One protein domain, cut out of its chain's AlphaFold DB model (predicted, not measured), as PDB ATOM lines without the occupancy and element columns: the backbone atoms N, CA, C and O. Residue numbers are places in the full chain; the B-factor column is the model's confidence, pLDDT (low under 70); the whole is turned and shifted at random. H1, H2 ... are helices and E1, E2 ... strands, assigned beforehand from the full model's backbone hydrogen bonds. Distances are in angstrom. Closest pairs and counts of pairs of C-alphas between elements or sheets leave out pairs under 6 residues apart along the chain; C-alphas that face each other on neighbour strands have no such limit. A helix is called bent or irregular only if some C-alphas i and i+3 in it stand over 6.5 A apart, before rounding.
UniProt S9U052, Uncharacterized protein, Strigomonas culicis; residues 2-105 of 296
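This is residues 2 to 105 of the 296 residues of an uncharacterized protein of Strigomonas culicis (UniProt S9U052). A small three-stranded sheet, E1 E3 E2, stands in the middle, with H3 and H6 covering one face as a helical layer. Beyond its other face, H1, H2 and H4 form a small cluster set off from the sheet, while H5 lies at one end of the strands. The 104 printed residues have six named helices and three named strands, in the order H1 H2 H3 E1 H4 E2 E3 H5 H6. The sheet is mixed and the class is mostly helix. The whole is compact, with a radius of gyration of the C-alphas of 12.6 A and spans of 34 by 28 by 22 A.

The sheet has E1 at residues 49 to 52, E3 at 72 to 75 and E2 at 66 to 69; C-alpha 49 is at (121.141, 79.289, 344.565). H3 is residues 28 to 40, 18.1 A long, and H6 is residues 87 to 102, 22.5 A long, ending with C-alpha 102 at (133.124, 84.951, 352.502). H5, residues 77 to 84, is irregular: C-alphas 78 and 81 are 7.4 A apart. H1 is residues 2 to 7, starting with C-alpha 2 at (139.163, 77.371, 342.288); H2 is residues 9 to 21, 18.2 A long; H4 is residues 57 to 60.

E1 and E3 are parallel, with N 51 and O 73 2.8 A apart, within hydrogen-bond range. E2 and E3 form an antiparallel hairpin, with N 74 and O 67 at 2.8 A. The architecture is two layers, helices on one face of a sheet: H3 and H6 are on the same face. H6 lies over E2 and runs along the strands, at 14 degrees to E2 on the local plane, with a height over the sheet of 8.6 A. H3 runs slantwise to the strands, at 45 degrees to E1 on the local plane. H3 and residues 91 to 98 of H6 touch at a steep tilt of 53 degrees, the closest C-alphas being those of Cys 37 and Leu 95, 5.2 A apart. H5 only grazes the sheet with residues 77 to 81; it and H6 touch only at the corner, C-alphas 84 and 90 being closest at 5.3 A. H2 touches H4, closest at the C-alphas of Leu 15 and Tyr 59, 5.5 A. H1 and H2 touch only at the corner, closest at C-alphas 5 and 12, 5.0 A. H2 and E3 are only just apart, at 8.5 A. Every O i to N i+4 pair is within hydrogen-bond range in H2, H3 and H6, against 1 of 2 in H1 and 2 of 4 in H5; H4 is too short for such a pair.

The two C-alphas farthest apart, those of Ala 10 and Ala 40, are 34.2 A apart. The printed part has no cut, and no link is long. Residues 24 to 25 pair antiparallel with residues 51 to 52 of E1. The mean pLDDT of the printed part is 90.4; residues 2, 3 and 6 are under 70.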
ATOM      1  N   ASP A   2     137.961  76.579 342.635       68.81
ATOM      2  CA  ASP A   2     139.163  77.371 342.288       68.81
ATOM      3  C   ASP A   2     140.466  76.555 342.247       68.81
ATOM      4  O   ASP A   2     141.269  76.696 341.333       68.81
ATOM      5  N   SER A   3     140.696  75.678 343.229       67.94
ATOM      6  CA  SER A   3     141.897  74.835 343.265       67.94
ATOM      7  C   SER A   3     141.963  73.846 342.106       67.94
ATOM      8  O   SER A   3     143.043  73.634 341.558       67.94
ATOM      9  N   LEU A   4     140.812  73.295 341.717       71.88
ATOM     10  CA  LEU A   4     140.692  72.334 340.629       71.88
ATOM     11  C   LEU A   4     141.058  72.984 339.291       71.88
ATOM     12  O   LEU A   4     141.815  72.393 338.533       71.88
ATOM     13  N   TYR A   5     140.647  74.235 339.051       75.88
ATOM     14  CA  TYR A   5     141.010  74.961 337.827       75.88
ATOM     15  C   TYR A   5     142.525  75.061 337.613       75.88
ATOM     16  O   TYR A   5     143.014  74.916 336.495       75.88
ATOM     17  N   PHE A   6     143.296  75.281 338.679       68.50
ATOM     18  CA  PHE A   6     144.748  75.428 338.560       68.50
ATOM     19  C   PHE A   6     145.507  74.104 338.517       68.50
ATOM     20  O   PHE A   6     146.568  74.052 337.900       68.50
ATOM     21  N   ILE A   7     145.010  73.071 339.199       73.19
ATOM     22  CA  ILE A   7     145.678  71.764 339.284       73.19
ATOM     23  C   ILE A   7     145.313  70.895 338.074       73.19
ATOM     24  O   ILE A   7     146.175  70.220 337.521       73.19
ATOM     25  N   GLY A   8     144.061  70.965 337.620       77.31
ATOM     26  CA  GLY A   8     143.529  70.177 336.517       77.31
ATOM     27  C   GLY A   8     142.470  70.956 335.744       77.31
ATOM     28  O   GLY A   8     141.276  70.764 335.956       77.31
ATOM     29  N   LYS A   9     142.897  71.810 334.801       84.12
ATOM     30  CA  LYS A   9     141.980  72.599 333.954       84.12
ATOM     31  C   LYS A   9     140.936  71.735 333.247       84.12
ATOM     32  O   LYS A   9     139.771  72.101 333.222       84.12
ATOM     33  N   ALA A  10     141.353  70.595 332.693       85.81
ATOM     34  CA  ALA A  10     140.447  69.672 332.013       85.81
ATOM     35  C   ALA A  10     139.363  69.138 332.964       85.81
ATOM     36  O   ALA A  10     138.186  69.211 332.635       85.81
ATOM     37  N   GLN A  11     139.753  68.700 334.167       85.69
ATOM     38  CA  GLN A  11     138.819  68.232 335.198       85.69
ATOM     39  C   GLN A  11     137.873  69.346 335.654       85.69
ATOM     40  O   GLN A  11     136.680  69.119 335.818       85.69
ATOM     41  N   PHE A  12     138.382  70.572 335.806       87.06
ATOM     42  CA  PHE A  12     137.540  71.723 336.118       87.06
ATOM     43  C   PHE A  12     136.497  71.992 335.033       87.06
ATOM     44  O   PHE A  12     135.334  72.193 335.363       87.06
ATOM     45  N   TYR A  13     136.888  71.998 333.757       88.69
ATOM     46  CA  TYR A  13     135.936  72.226 332.670       88.69
ATOM     47  C   TYR A  13     134.934  71.082 332.545       88.69
ATOM     48  O   TYR A  13     133.757  71.347 332.346       88.69
ATOM     49  N   GLN A  14     135.362  69.832 332.738       89.75
ATOM     50  CA  GLN A  14     134.449  68.689 332.811       89.75
ATOM     51  C   GLN A  14     133.416  68.872 333.924       89.75
ATOM     52  O   GLN A  14     132.226  68.725 333.672       89.75
ATOM     53  N   LEU A  15     133.854  69.270 335.119       89.75
ATOM     54  CA  LEU A  15     132.963  69.550 336.239       89.75
ATOM     55  C   LEU A  15     132.022  70.729 335.961       89.75
ATOM     56  O   LEU A  15     130.840  70.650 336.269       89.75
ATOM     57  N   ALA A  16     132.522  71.824 335.387       90.50
ATOM     58  CA  ALA A  16     131.702  72.989 335.064       90.50
ATOM     59  C   ALA A  16     130.630  72.653 334.019       90.50
ATOM     60  O   ALA A  16     129.472  73.037 334.181       90.50
ATOM     61  N   THR A  17     130.997  71.893 332.983       92.06
ATOM     62  CA  THR A  17     130.055  71.356 331.998       92.06
ATOM     63  C   THR A  17     129.047  70.428 332.667       92.06
ATOM     64  O   THR A  17     127.855  70.569 332.423       92.06
ATOM     65  N   HIS A  18     129.500  69.537 333.555       93.12
ATOM     66  CA  HIS A  18     128.626  68.630 334.300       93.12
ATOM     67  C   HIS A  18     127.596  69.389 335.136       93.12
ATOM     68  O   HIS A  18     126.412  69.149 334.968       93.12
ATOM     69  N   ILE A  19     128.018  70.366 335.945       92.75
ATOM     70  CA  ILE A  19     127.108  71.218 336.732       92.75
ATOM     71  C   ILE A  19     126.117  71.947 335.816       92.75
ATOM     72  O   ILE A  19     124.929  72.021 336.111       92.75
ATOM     73  N   SER A  20     126.596  72.483 334.691       89.81
ATOM     74  CA  SER A  20     125.750  73.248 333.767       89.81
ATOM     75  C   SER A  20     124.675  72.384 333.103       89.81
ATOM     76  O   SER A  20     123.599  72.890 332.801       89.81
ATOM     77  N   LEU A  21     124.967  71.102 332.864       92.38
ATOM     78  CA  LEU A  21     124.056  70.154 332.217       92.38
ATOM     79  C   LEU A  21     123.178  69.385 333.213       92.38
ATOM     80  O   LEU A  21     122.049  69.043 332.876       92.38
ATOM     81  N   TYR A  22     123.695  69.105 334.410       90.81
ATOM     82  CA  TYR A  22     123.098  68.209 335.395       90.81
ATOM     83  C   TYR A  22     123.081  68.877 336.770       90.81
ATOM     84  O   TYR A  22     124.015  68.744 337.564       90.81
ATOM     85  N   HIS A  23     122.003  69.604 337.043       93.31
ATOM     86  CA  HIS A  23     121.690  70.134 338.362       93.31
ATOM     87  C   HIS A  23     120.181  70.113 338.589       93.31
ATOM     88  O   HIS A  23     119.391  70.232 337.652       93.31
ATOM     89  N   GLU A  24     119.804  69.993 339.851       94.81
ATOM     90  CA  GLU A  24     118.432  70.078 340.334       94.81
ATOM     91  C   GLU A  24     118.405  71.000 341.554       94.81
ATOM     92  O   GLU A  24     119.445  71.271 342.163       94.81
ATOM     93  N   ASP A  25     117.228  71.491 341.930       95.56
ATOM     94  CA  ASP A  25     117.091  72.237 343.178       95.56
ATOM     95  C   ASP A  25     117.431  71.332 344.368       95.56
ATOM     96  O   ASP A  25     116.967  70.192 344.454       95.56
ATOM     97  N   SER A  26     118.246  71.837 345.298       94.38
ATOM     98  CA  SER A  26     118.564  71.082 346.512       94.38
ATOM     99  C   SER A  26     117.322  70.804 347.353       94.38
ATOM    100  O   SER A  26     116.428  71.650 347.475       94.38
ATOM    101  N   SER A  27     117.310  69.652 348.020       94.94
ATOM    102  CA  SER A  27     116.243  69.296 348.947       94.94
ATOM    103  C   SER A  27     116.174  70.264 350.142       94.94
ATOM    104  O   SER A  27     117.185  70.869 350.533       94.94
ATOM    105  N   PRO A  28     114.989  70.413 350.772       94.69
ATOM    106  CA  PRO A  28     114.807  71.301 351.921       94.69
ATOM    107  C   PRO A  28     115.787  71.022 353.067       94.69
ATOM    108  O   PRO A  28     116.268  71.961 353.697       94.69
ATOM    109  N   ALA A  29     116.135  69.750 353.278       92.94
ATOM    110  CA  ALA A  29     117.081  69.298 354.289       92.94
ATOM    111  C   ALA A  29     118.470  69.934 354.125       92.94
ATOM    112  O   ALA A  29     118.966  70.624 355.017       92.94
ATOM    113  N   TYR A  30     119.110  69.738 352.968       94.31
ATOM    114  CA  TYR A  30     120.453  70.272 352.725       94.31
ATOM    115  C   TYR A  30     120.447  71.787 352.562       94.31
ATOM    116  O   TYR A  30     121.396  72.451 352.989       94.31
ATOM    117  N   ARG A  31     119.367  72.349 352.008       95.50
ATOM    118  CA  ARG A  31     119.174  73.796 351.945       95.50
ATOM    119  C   ARG A  31     119.128  74.418 353.340       95.50
ATOM    120  O   ARG A  31     119.813  75.409 353.560       95.50
ATOM    121  N   HIS A  32     118.402  73.820 354.285       95.12
ATOM    122  CA  HIS A  32     118.340  74.305 355.663       95.12
ATOM    123  C   HIS A  32     119.726  74.322 356.327       95.12
ATOM    124  O   HIS A  32     120.163  75.354 356.838       95.12
ATOM    125  N   VAL A  33     120.474  73.215 356.232       94.88
ATOM    126  CA  VAL A  33     121.844  73.131 356.777       94.88
ATOM    127  C   VAL A  33     122.756  74.188 356.148       94.88
ATOM    128  O   VAL A  33     123.533  74.849 356.844       94.88
ATOM    129  N   ALA A  34     122.668  74.368 354.830       95.31
ATOM    130  CA  ALA A  34     123.453  75.357 354.110       95.31
ATOM    131  C   ALA A  34     123.094  76.793 354.527       95.31
ATOM    132  O   ALA A  34     124.001  77.591 354.773       95.31
ATOM    133  N   ASP A  35     121.805  77.108 354.662       96.19
ATOM    134  CA  ASP A  35     121.292  78.408 355.107       96.19
ATOM    135  C   ASP A  35     121.826  78.778 356.491       96.19
ATOM    136  O   ASP A  35     122.380  79.869 356.673       96.19
ATOM    137  N   GLU A  36     121.717  77.867 357.461       95.06
ATOM    138  CA  GLU A  36     122.259  78.069 358.806       95.06
ATOM    139  C   GLU A  36     123.765  78.340 358.767       95.06
ATOM    140  O   GLU A  36     124.256  79.273 359.408       95.06
ATOM    141  N   CYS A  37     124.511  77.560 357.980       96.31
ATOM    142  CA  CYS A  37     125.960  77.704 357.867       96.31
ATOM    143  C   CYS A  37     126.366  79.019 357.185       96.31
ATOM    144  O   CYS A  37     127.315  79.678 357.616       96.31
ATOM    145  N   LEU A  38     125.645  79.436 356.143       96.19
ATOM    146  CA  LEU A  38     125.853  80.719 355.472       96.19
ATOM    147  C   LEU A  38     125.599  81.881 356.441       96.19
ATOM    148  O   LEU A  38     126.448  82.773 356.558       96.19
ATOM    149  N   ARG A  39     124.490  81.842 357.195       96.19
ATOM    150  CA  ARG A  39     124.150  82.862 358.204       96.19
ATOM    151  C   ARG A  39     125.146  82.900 359.356       96.19
ATOM    152  O   ARG A  39     125.561  83.990 359.744       96.19
ATOM    153  N   ALA A  40     125.594  81.747 359.853       94.38
ATOM    154  CA  ALA A  40     126.601  81.653 360.916       94.38
ATOM    155  C   ALA A  40     127.926  82.329 360.528       94.38
ATOM    156  O   ALA A  40     128.652  82.863 361.368       94.38
ATOM    157  N   VAL A  41     128.224  82.351 359.229       94.25
ATOM    158  CA  VAL A  41     129.391  83.022 358.662       94.25
ATOM    159  C   VAL A  41     129.046  84.442 358.194       94.25
ATOM    160  O   VAL A  41     129.917  85.131 357.689       94.25
ATOM    161  N   GLY A  42     127.835  84.961 358.397       93.31
ATOM    162  CA  GLY A  42     127.444  86.327 358.025       93.31
ATOM    163  C   GLY A  42     127.277  86.550 356.517       93.31
ATOM    164  O   GLY A  42     127.379  87.685 356.045       93.31
ATOM    165  N   LEU A  43     127.069  85.478 355.752       93.75
ATOM    166  CA  LEU A  43     126.605  85.545 354.370       93.75
ATOM    167  C   LEU A  43     125.072  85.615 354.344       93.75
ATOM    168  O   LEU A  43     124.406  85.206 355.291       93.75
ATOM    169  N   ARG A  44     124.522  86.168 353.259       94.44
ATOM    170  CA  ARG A  44     123.074  86.280 353.024       94.44
ATOM    171  C   ARG A  44     122.618  85.110 352.154       94.44
ATOM    172  O   ARG A  44     122.958  85.146 350.968       94.44
ATOM    173  N   PRO A  45     121.920  84.092 352.692       94.06
ATOM    174  CA  PRO A  45     121.529  82.914 351.917       94.06
ATOM    175  C   PRO A  45     120.634  83.241 350.723       94.06
ATOM    176  O   PRO A  45     120.694  82.563 349.710       94.06
ATOM    177  N   GLU A  46     119.896  84.353 350.778       94.88
ATOM    178  CA  GLU A  46     119.003  84.811 349.706       94.88
ATOM    179  C   GLU A  46     119.758  85.202 348.424       94.88
ATOM    180  O   GLU A  46     119.158  85.396 347.372       94.88
ATOM    181  N   ARG A  47     121.086  85.359 348.509       93.94
ATOM    182  CA  ARG A  47     121.968  85.609 347.359       93.94
ATOM    183  C   ARG A  47     122.557  84.332 346.769       93.94
ATOM    184  O   ARG A  47     123.398  84.438 345.878       93.94
ATOM    185  N   PHE A  48     122.185  83.172 347.304       95.50
ATOM    186  CA  PHE A  48     122.690  81.886 346.862       95.50
ATOM    187  C   PHE A  48     121.589  81.044 346.231       95.50
ATOM    188  O   PHE A  48     120.458  81.004 346.714       95.50
ATOM    189  N   THR A  49     121.958  80.342 345.168       96.19
ATOM    190  CA  THR A  49     121.141  79.289 344.565       96.19
ATOM    191  C   THR A  49     121.652  77.938 345.059       96.19
ATOM    192  O   THR A  49     122.863  77.714 345.100       96.19
ATOM    193  N   PHE A  50     120.746  77.047 345.458       96.69
ATOM    194  CA  PHE A  50     121.080  75.751 346.050       96.69
ATOM    195  C   PHE A  50     120.839  74.657 345.025       96.69
ATOM    196  O   PHE A  50     119.697  74.439 344.622       96.69
ATOM    197  N   TRP A  51     121.915  74.001 344.604       96.88
ATOM    198  CA  TRP A  51     121.870  72.953 343.600       96.88
ATOM    199  C   TRP A  51     122.347  71.622 344.156       96.88
ATOM    200  O   TRP A  51     123.477  71.496 344.643       96.88
ATOM    201  N   ASN A  52     121.493  70.617 343.993       96.38
ATOM    202  CA  ASN A  52     121.925  69.238 343.958       96.38
ATOM    203  C   ASN A  52     122.600  68.982 342.605       96.38
ATOM    204  O   ASN A  52     122.027  69.246 341.550       96.38
ATOM    205  N   VAL A  53     123.829  68.481 342.632       95.00
ATOM    206  CA  VAL A  53     124.612  68.123 341.450       95.00
ATOM    207  C   VAL A  53     124.980  66.644 341.579       95.00
ATOM    208  O   VAL A  53     126.024  66.316 342.161       95.00
ATOM    209  N   PRO A  54     124.140  65.736 341.049       92.81
ATOM    210  CA  PRO A  54     124.392  64.303 341.117       92.81
ATOM    211  C   PRO A  54     125.752  63.955 340.515       92.81
ATOM    212  O   PRO A  54     126.161  64.545 339.515       92.81
ATOM    213  N   MET A  55     126.466  62.994 341.100       90.06
ATOM    214  CA  MET A  55     127.779  62.525 340.620       90.06
ATOM    215  C   MET A  55     128.893  63.585 340.614       90.06
ATOM    216  O   MET A  55     129.994  63.322 340.117       90.06
ATOM    217  N   MET A  56     128.682  64.763 341.216       90.88
ATOM    218  CA  MET A  56     129.725  65.783 341.354       90.88
ATOM    219  C   MET A  56     130.962  65.237 342.083       90.88
ATOM    220  O   MET A  56     132.089  65.646 341.780       90.88
ATOM    221  N   SER A  57     130.779  64.289 343.005       86.25
ATOM    222  CA  SER A  57     131.861  63.580 343.702       86.25
ATOM    223  C   SER A  57     132.923  62.988 342.766       86.25
ATOM    224  O   SER A  57     134.112  63.069 343.081       86.25
ATOM    225  N   GLY A  58     132.530  62.481 341.592       85.25
ATOM    226  CA  GLY A  58     133.448  61.907 340.602       85.25
ATOM    227  C   GLY A  58     134.381  62.928 339.940       85.25
ATOM    228  O   GLY A  58     135.455  62.561 339.468       85.25
ATOM    229  N   TYR A  59     134.011  64.211 339.945       83.44
ATOM    230  CA  TYR A  59     134.730  65.271 339.229       83.44
ATOM    231  C   TYR A  59     135.396  66.297 340.157       83.44
ATOM    232  O   TYR A  59     136.420  66.885 339.806       83.44
ATOM    233  N   LEU A  60     134.828  66.540 341.343       80.00
ATOM    234  CA  LEU A  60     135.252  67.620 342.243       80.00
ATOM    235  C   LEU A  60     136.600  67.348 342.926       80.00
ATOM    236  O   LEU A  60     137.282  68.297 343.325       80.00
ATOM    237  N   GLY A  61     136.985  66.072 343.065       73.19
ATOM    238  CA  GLY A  61     138.256  65.668 343.675       73.19
ATOM    239  C   GLY A  61     138.404  66.101 345.141       73.19
ATOM    240  O   GLY A  61     139.521  66.306 345.616       73.19
ATOM    241  N   LYS A  62     137.285  66.303 345.850       79.31
ATOM    242  CA  LYS A  62     137.238  66.624 347.285       79.31
ATOM    243  C   LYS A  62     136.786  65.408 348.091       79.31
ATOM    244  O   LYS A  62     135.985  64.616 347.611       79.31
ATOM    245  N   ALA A  63     137.234  65.333 349.346       82.81
ATOM    246  CA  ALA A  63     136.809  64.295 350.287       82.81
ATOM    247  C   ALA A  63     135.303  64.343 350.592       82.81
ATOM    248  O   ALA A  63     134.690  63.303 350.783       82.81
ATOM    249  N   ILE A  64     134.713  65.540 350.622       91.00
ATOM    250  CA  ILE A  64     133.270  65.738 350.787       91.00
ATOM    251  C   ILE A  64     132.776  66.491 349.544       91.00
ATOM    252  O   ILE A  64     133.315  67.570 349.249       91.00
ATOM    253  N   PRO A  65     131.811  65.938 348.787       92.19
ATOM    254  CA  PRO A  65     131.361  66.470 347.507       92.19
ATOM    255  C   PRO A  65     130.406  67.649 347.707       92.19
ATOM    256  O   PRO A  65     129.202  67.571 347.480       92.19
ATOM    257  N   LEU A  66     130.984  68.753 348.171       93.75
ATOM    258  CA  LEU A  66     130.310  70.004 348.471       93.75
ATOM    259  C   LEU A  66     131.239  71.182 348.140       93.75
ATOM    260  O   LEU A  66     132.441  71.164 348.446       93.75
ATOM    261  N   ASP A  67     130.704  72.237 347.531       92.62
ATOM    262  CA  ASP A  67     131.407  73.512 347.388       92.62
ATOM    263  C   ASP A  67     130.440  74.695 347.356       92.62
ATOM    264  O   ASP A  67     129.291  74.565 346.951       92.62
ATOM    265  N   ILE A  68     130.930  75.873 347.743       91.94
ATOM    266  CA  ILE A  68     130.195  77.132 347.582       91.94
ATOM    267  C   ILE A  68     131.014  78.019 346.655       91.94
ATOM    268  O   ILE A  68     132.132  78.423 346.990       91.94
ATOM    269  N   HIS A  69     130.480  78.299 345.469       88.19
ATOM    270  CA  HIS A  69     131.208  78.997 344.415       88.19
ATOM    271  C   HIS A  69     130.278  79.866 343.566       88.19
ATOM    272  O   HIS A  69     129.218  79.422 343.150       88.19
ATOM    273  N   GLY A  70     130.683  81.110 343.292       84.25
ATOM    274  CA  GLY A  70     129.980  81.978 342.338       84.25
ATOM    275  C   GLY A  70     128.529  82.328 342.693       84.25
ATOM    276  O   GLY A  70     127.772  82.663 341.794       84.25
ATOM    277  N   GLY A  71     128.134  82.242 343.968       89.75
ATOM    278  CA  GLY A  71     126.731  82.403 344.379       89.75
ATOM    279  C   GLY A  71     125.915  81.108 344.322       89.75
ATOM    280  O   GLY A  71     124.715  81.143 344.535       89.75
ATOM    281  N   TYR A  72     126.552  79.962 344.092       93.62
ATOM    282  CA  TYR A  72     125.903  78.656 344.104       93.62
ATOM    283  C   TYR A  72     126.416  77.822 345.277       93.62
ATOM    284  O   TYR A  72     127.620  77.803 345.557       93.62
ATOM    285  N   VAL A  73     125.504  77.139 345.959       95.94
ATOM    286  CA  VAL A  73     125.803  76.047 346.888       95.94
ATOM    287  C   VAL A  73     125.617  74.758 346.105       95.94
ATOM    288  O   VAL A  73     124.510  74.454 345.683       95.94
ATOM    289  N   LEU A  74     126.711  74.040 345.874       95.62
ATOM    290  CA  LEU A  74     126.750  72.834 345.055       95.62
ATOM    291  C   LEU A  74     126.956  71.639 345.975       95.62
ATOM    292  O   LEU A  74     127.986  71.572 346.653       95.62
ATOM    293  N   VAL A  75     126.012  70.705 345.992       95.75
ATOM    294  CA  VAL A  75     126.048  69.514 346.845       95.75
ATOM    295  C   VAL A  75     125.704  68.266 346.039       95.75
ATOM    296  O   VAL A  75     124.800  68.299 345.224       95.75
ATOM    297  N   ASP A  76     126.426  67.166 346.245       95.19
ATOM    298  CA  ASP A  76     126.037  65.843 345.735       95.19
ATOM    299  C   ASP A  76     125.241  65.133 346.837       95.19
ATOM    300  O   ASP A  76     125.837  64.519 347.726       95.19
ATOM    301  N   GLU A  77     123.915  65.295 346.866       94.38
ATOM    302  CA  GLU A  77     123.092  64.881 348.018       94.38
ATOM    303  C   GLU A  77     123.166  63.377 348.311       94.38
ATOM    304  O   GLU A  77     123.127  62.970 349.476       94.38
ATOM    305  N   GLU A  78     123.354  62.555 347.276       92.25
ATOM    306  CA  GLU A  78     123.488  61.099 347.401       92.25
ATOM    307  C   GLU A  78     124.786  60.682 348.101       92.25
ATOM    308  O   GLU A  78     124.862  59.620 348.723       92.25
ATOM    309  N   LYS A  79     125.840  61.497 347.984       93.25
ATOM    310  CA  LYS A  79     127.197  61.146 348.431       93.25
ATOM    311  C   LYS A  79     127.688  61.977 349.603       93.25
ATOM    312  O   LYS A  79     128.540  61.502 350.353       93.25
ATOM    313  N   VAL A  80     127.179  63.194 349.787       94.44
ATOM    314  CA  VAL A  80     127.747  64.165 350.725       94.44
ATOM    315  C   VAL A  80     127.731  63.666 352.167       94.44
ATOM    316  O   VAL A  80     128.768  63.691 352.827       94.44
ATOM    317  N   LEU A  81     126.594  63.155 352.643       92.75
ATOM    318  CA  LEU A  81     126.452  62.670 354.009       92.75
ATOM    319  C   LEU A  81     127.197  61.337 354.227       92.75
ATOM    320  O   LEU A  81     127.974  61.263 355.183       92.75
ATOM    321  N   PRO A  82     127.077  60.319 353.347       92.38
ATOM    322  CA  PRO A  82     127.894  59.108 353.449       92.38
ATOM    323  C   PRO A  82     129.404  59.383 353.492       92.38
ATOM    324  O   PRO A  82     130.119  58.764 354.279       92.38
ATOM    325  N   MET A  83     129.901  60.334 352.691       92.25
ATOM    326  CA  MET A  83     131.324  60.705 352.682       92.25
ATOM    327  C   MET A  83     131.731  61.557 353.894       92.25
ATOM    328  O   MET A  83     132.871  61.458 354.356       92.25
ATOM    329  N   ALA A  84     130.814  62.359 354.441       92.38
ATOM    330  CA  ALA A  84     131.019  63.071 355.701       92.38
ATOM    331  C   ALA A  84     131.034  62.126 356.917       92.38
ATOM    332  O   ALA A  84     131.621  62.462 357.943       92.38
ATOM    333  N   LYS A  85     130.421  60.936 356.815       93.44
ATOM    334  CA  LYS A  85     130.306  59.905 357.869       93.44
ATOM    335  C   LYS A  85     129.515  60.330 359.125       93.44
ATOM    336  O   LYS A  85     129.214  59.468 359.943       93.44
ATOM    337  N   SER A  86     129.184  61.612 359.291       94.19
ATOM    338  CA  SER A  86     128.392  62.154 360.406       94.19
ATOM    339  C   SER A  86     127.793  63.526 360.075       94.19
ATOM    340  O   SER A  86     128.307  64.254 359.215       94.19
ATOM    341  N   TYR A  87     126.759  63.920 360.819       94.44
ATOM    342  CA  TYR A  87     126.159  65.253 360.723       94.44
ATOM    343  C   TYR A  87     127.146  66.376 361.084       94.44
ATOM    344  O   TYR A  87     127.213  67.399 360.399       94.44
ATOM    345  N   GLY A  88     127.952  66.196 362.138       94.81
ATOM    346  CA  GLY A  88     128.917  67.208 362.570       94.81
ATOM    347  C   GLY A  88     129.947  67.550 361.492       94.81
ATOM    348  O   GLY A  88     130.235  68.726 361.250       94.81
ATOM    349  N   VAL A  89     130.440  66.533 360.782       95.50
ATOM    350  CA  VAL A  89     131.378  66.701 359.664       95.50
ATOM    351  C   VAL A  89     130.697  67.328 358.447       95.50
ATOM    352  O   VAL A  89     131.300  68.179 357.791       95.50
ATOM    353  N   LEU A  90     129.437  66.979 358.164       96.19
ATOM    354  CA  LEU A  90     128.656  67.614 357.098       96.19
ATOM    355  C   LEU A  90     128.520  69.123 357.348       96.19
ATOM    356  O   LEU A  90     128.859  69.937 356.486       96.19
ATOM    357  N   ARG A  91     128.096  69.507 358.556       95.94
ATOM    358  CA  ARG A  91     127.944  70.913 358.953       95.94
ATOM    359  C   ARG A  91     129.277  71.661 358.909       95.94
ATOM    360  O   ARG A  91     129.348  72.792 358.428       95.94
ATOM    361  N   TYR A  92     130.363  71.013 359.330       95.62
ATOM    362  CA  TYR A  92     131.714  71.549 359.174       95.62
ATOM    363  C   TYR A  92     132.095  71.770 357.703       95.62
ATOM    364  O   TYR A  92     132.661  72.811 357.366       95.62
ATOM    365  N   ALA A  93     131.758  70.844 356.802       95.06
ATOM    366  CA  ALA A  93     132.037  70.983 355.376       95.06
ATOM    367  C   ALA A  93     131.315  72.199 354.768       95.06
ATOM    368  O   ALA A  93     131.944  72.981 354.041       95.06
ATOM    369  N   PHE A  94     130.046  72.420 355.130       95.94
ATOM    370  CA  PHE A  94     129.292  73.620 354.750       95.94
ATOM    371  C   PHE A  94     129.928  74.895 355.302       95.94
ATOM    372  O   PHE A  94     130.214  75.814 354.531       95.94
ATOM    373  N   LEU A  95     130.238  74.944 356.601       95.88
ATOM    374  CA  LEU A  95     130.894  76.101 357.221       95.88
ATOM    375  C   LEU A  95     132.257  76.399 356.601       95.88
ATOM    376  O   LEU A  95     132.566  77.553 356.317       95.88
ATOM    377  N   SER A  96     133.070  75.375 356.343       92.75
ATOM    378  CA  SER A  96     134.386  75.543 355.723       92.75
ATOM    379  C   SER A  96     134.276  76.133 354.316       92.75
ATOM    380  O   SER A  96     135.028  77.043 353.958       92.75
ATOM    381  N   SER A  97     133.282  75.692 353.540       91.69
ATOM    382  CA  SER A  97     132.994  76.223 352.207       91.69
ATOM    383  C   SER A  97     132.446  77.653 352.283       91.69
ATOM    384  O   SER A  97     132.890  78.521 351.530       91.69
ATOM    385  N   ALA A  98     131.573  77.945 353.250       93.81
ATOM    386  CA  ALA A  98     130.988  79.268 353.462       93.81
ATOM    387  C   ALA A  98     132.036  80.297 353.915       93.81
ATOM    388  O   ALA A  98     132.091  81.409 353.387       93.81
ATOM    389  N   VAL A  99     132.926  79.930 354.844       93.06
ATOM    390  CA  VAL A  99     134.048  80.776 355.286       93.06
ATOM    391  C   VAL A  99     134.959  81.105 354.115       93.06
ATOM    392  O   VAL A  99     135.297  82.275 353.912       93.06
ATOM    393  N   ARG A 100     135.299  80.104 353.298       87.94
ATOM    394  CA  ARG A 100     136.088  80.320 352.084       87.94
ATOM    395  C   ARG A 100     135.379  81.268 351.124       87.94
ATOM    396  O   ARG A 100     136.013  82.211 350.657       87.94
ATOM    397  N   ALA A 101     134.084  81.077 350.873       88.56
ATOM    398  CA  ALA A 101     133.297  81.965 350.020       88.56
ATOM    399  C   ALA A 101     133.291  83.413 350.553       88.56
ATOM    400  O   ALA A 101     133.601  84.345 349.810       88.56
ATOM    401  N   ARG A 102     133.070  83.621 351.861       89.69
ATOM    402  CA  ARG A 102     133.124  84.951 352.502       89.69
ATOM    403  C   ARG A 102     134.496  85.606 352.394       89.69
ATOM    404  O   ARG A 102     134.613  86.811 352.144       89.69
ATOM    405  N   GLN A 103     135.552  84.824 352.581       85.06
ATOM    406  CA  GLN A 103     136.923  85.306 352.457       85.06
ATOM    407  C   GLN A 103     137.332  85.563 351.004       85.06
ATOM    408  O   GLN A 103     138.406  86.112 350.785       85.06
ATOM    409  N   GLY A 104     136.461  85.306 350.023       75.88
ATOM    410  CA  GLY A 104     136.739  85.520 348.604       75.88
ATOM    411  C   GLY A 104     137.622  84.427 348.001       75.88
ATOM    412  O   GLY A 104     138.265  84.642 346.973       75.88
ATOM    413  N   GLY A 105     137.657  83.270 348.664       71.88
ATOM    414  CA  GLY A 105     138.262  82.038 348.195       71.88
ATOM    415  C   GLY A 105     139.743  82.158 347.870       71.88
ATOM    416  O   GLY A 105     140.487  82.966 348.435       71.88
TER     417      GLY A 105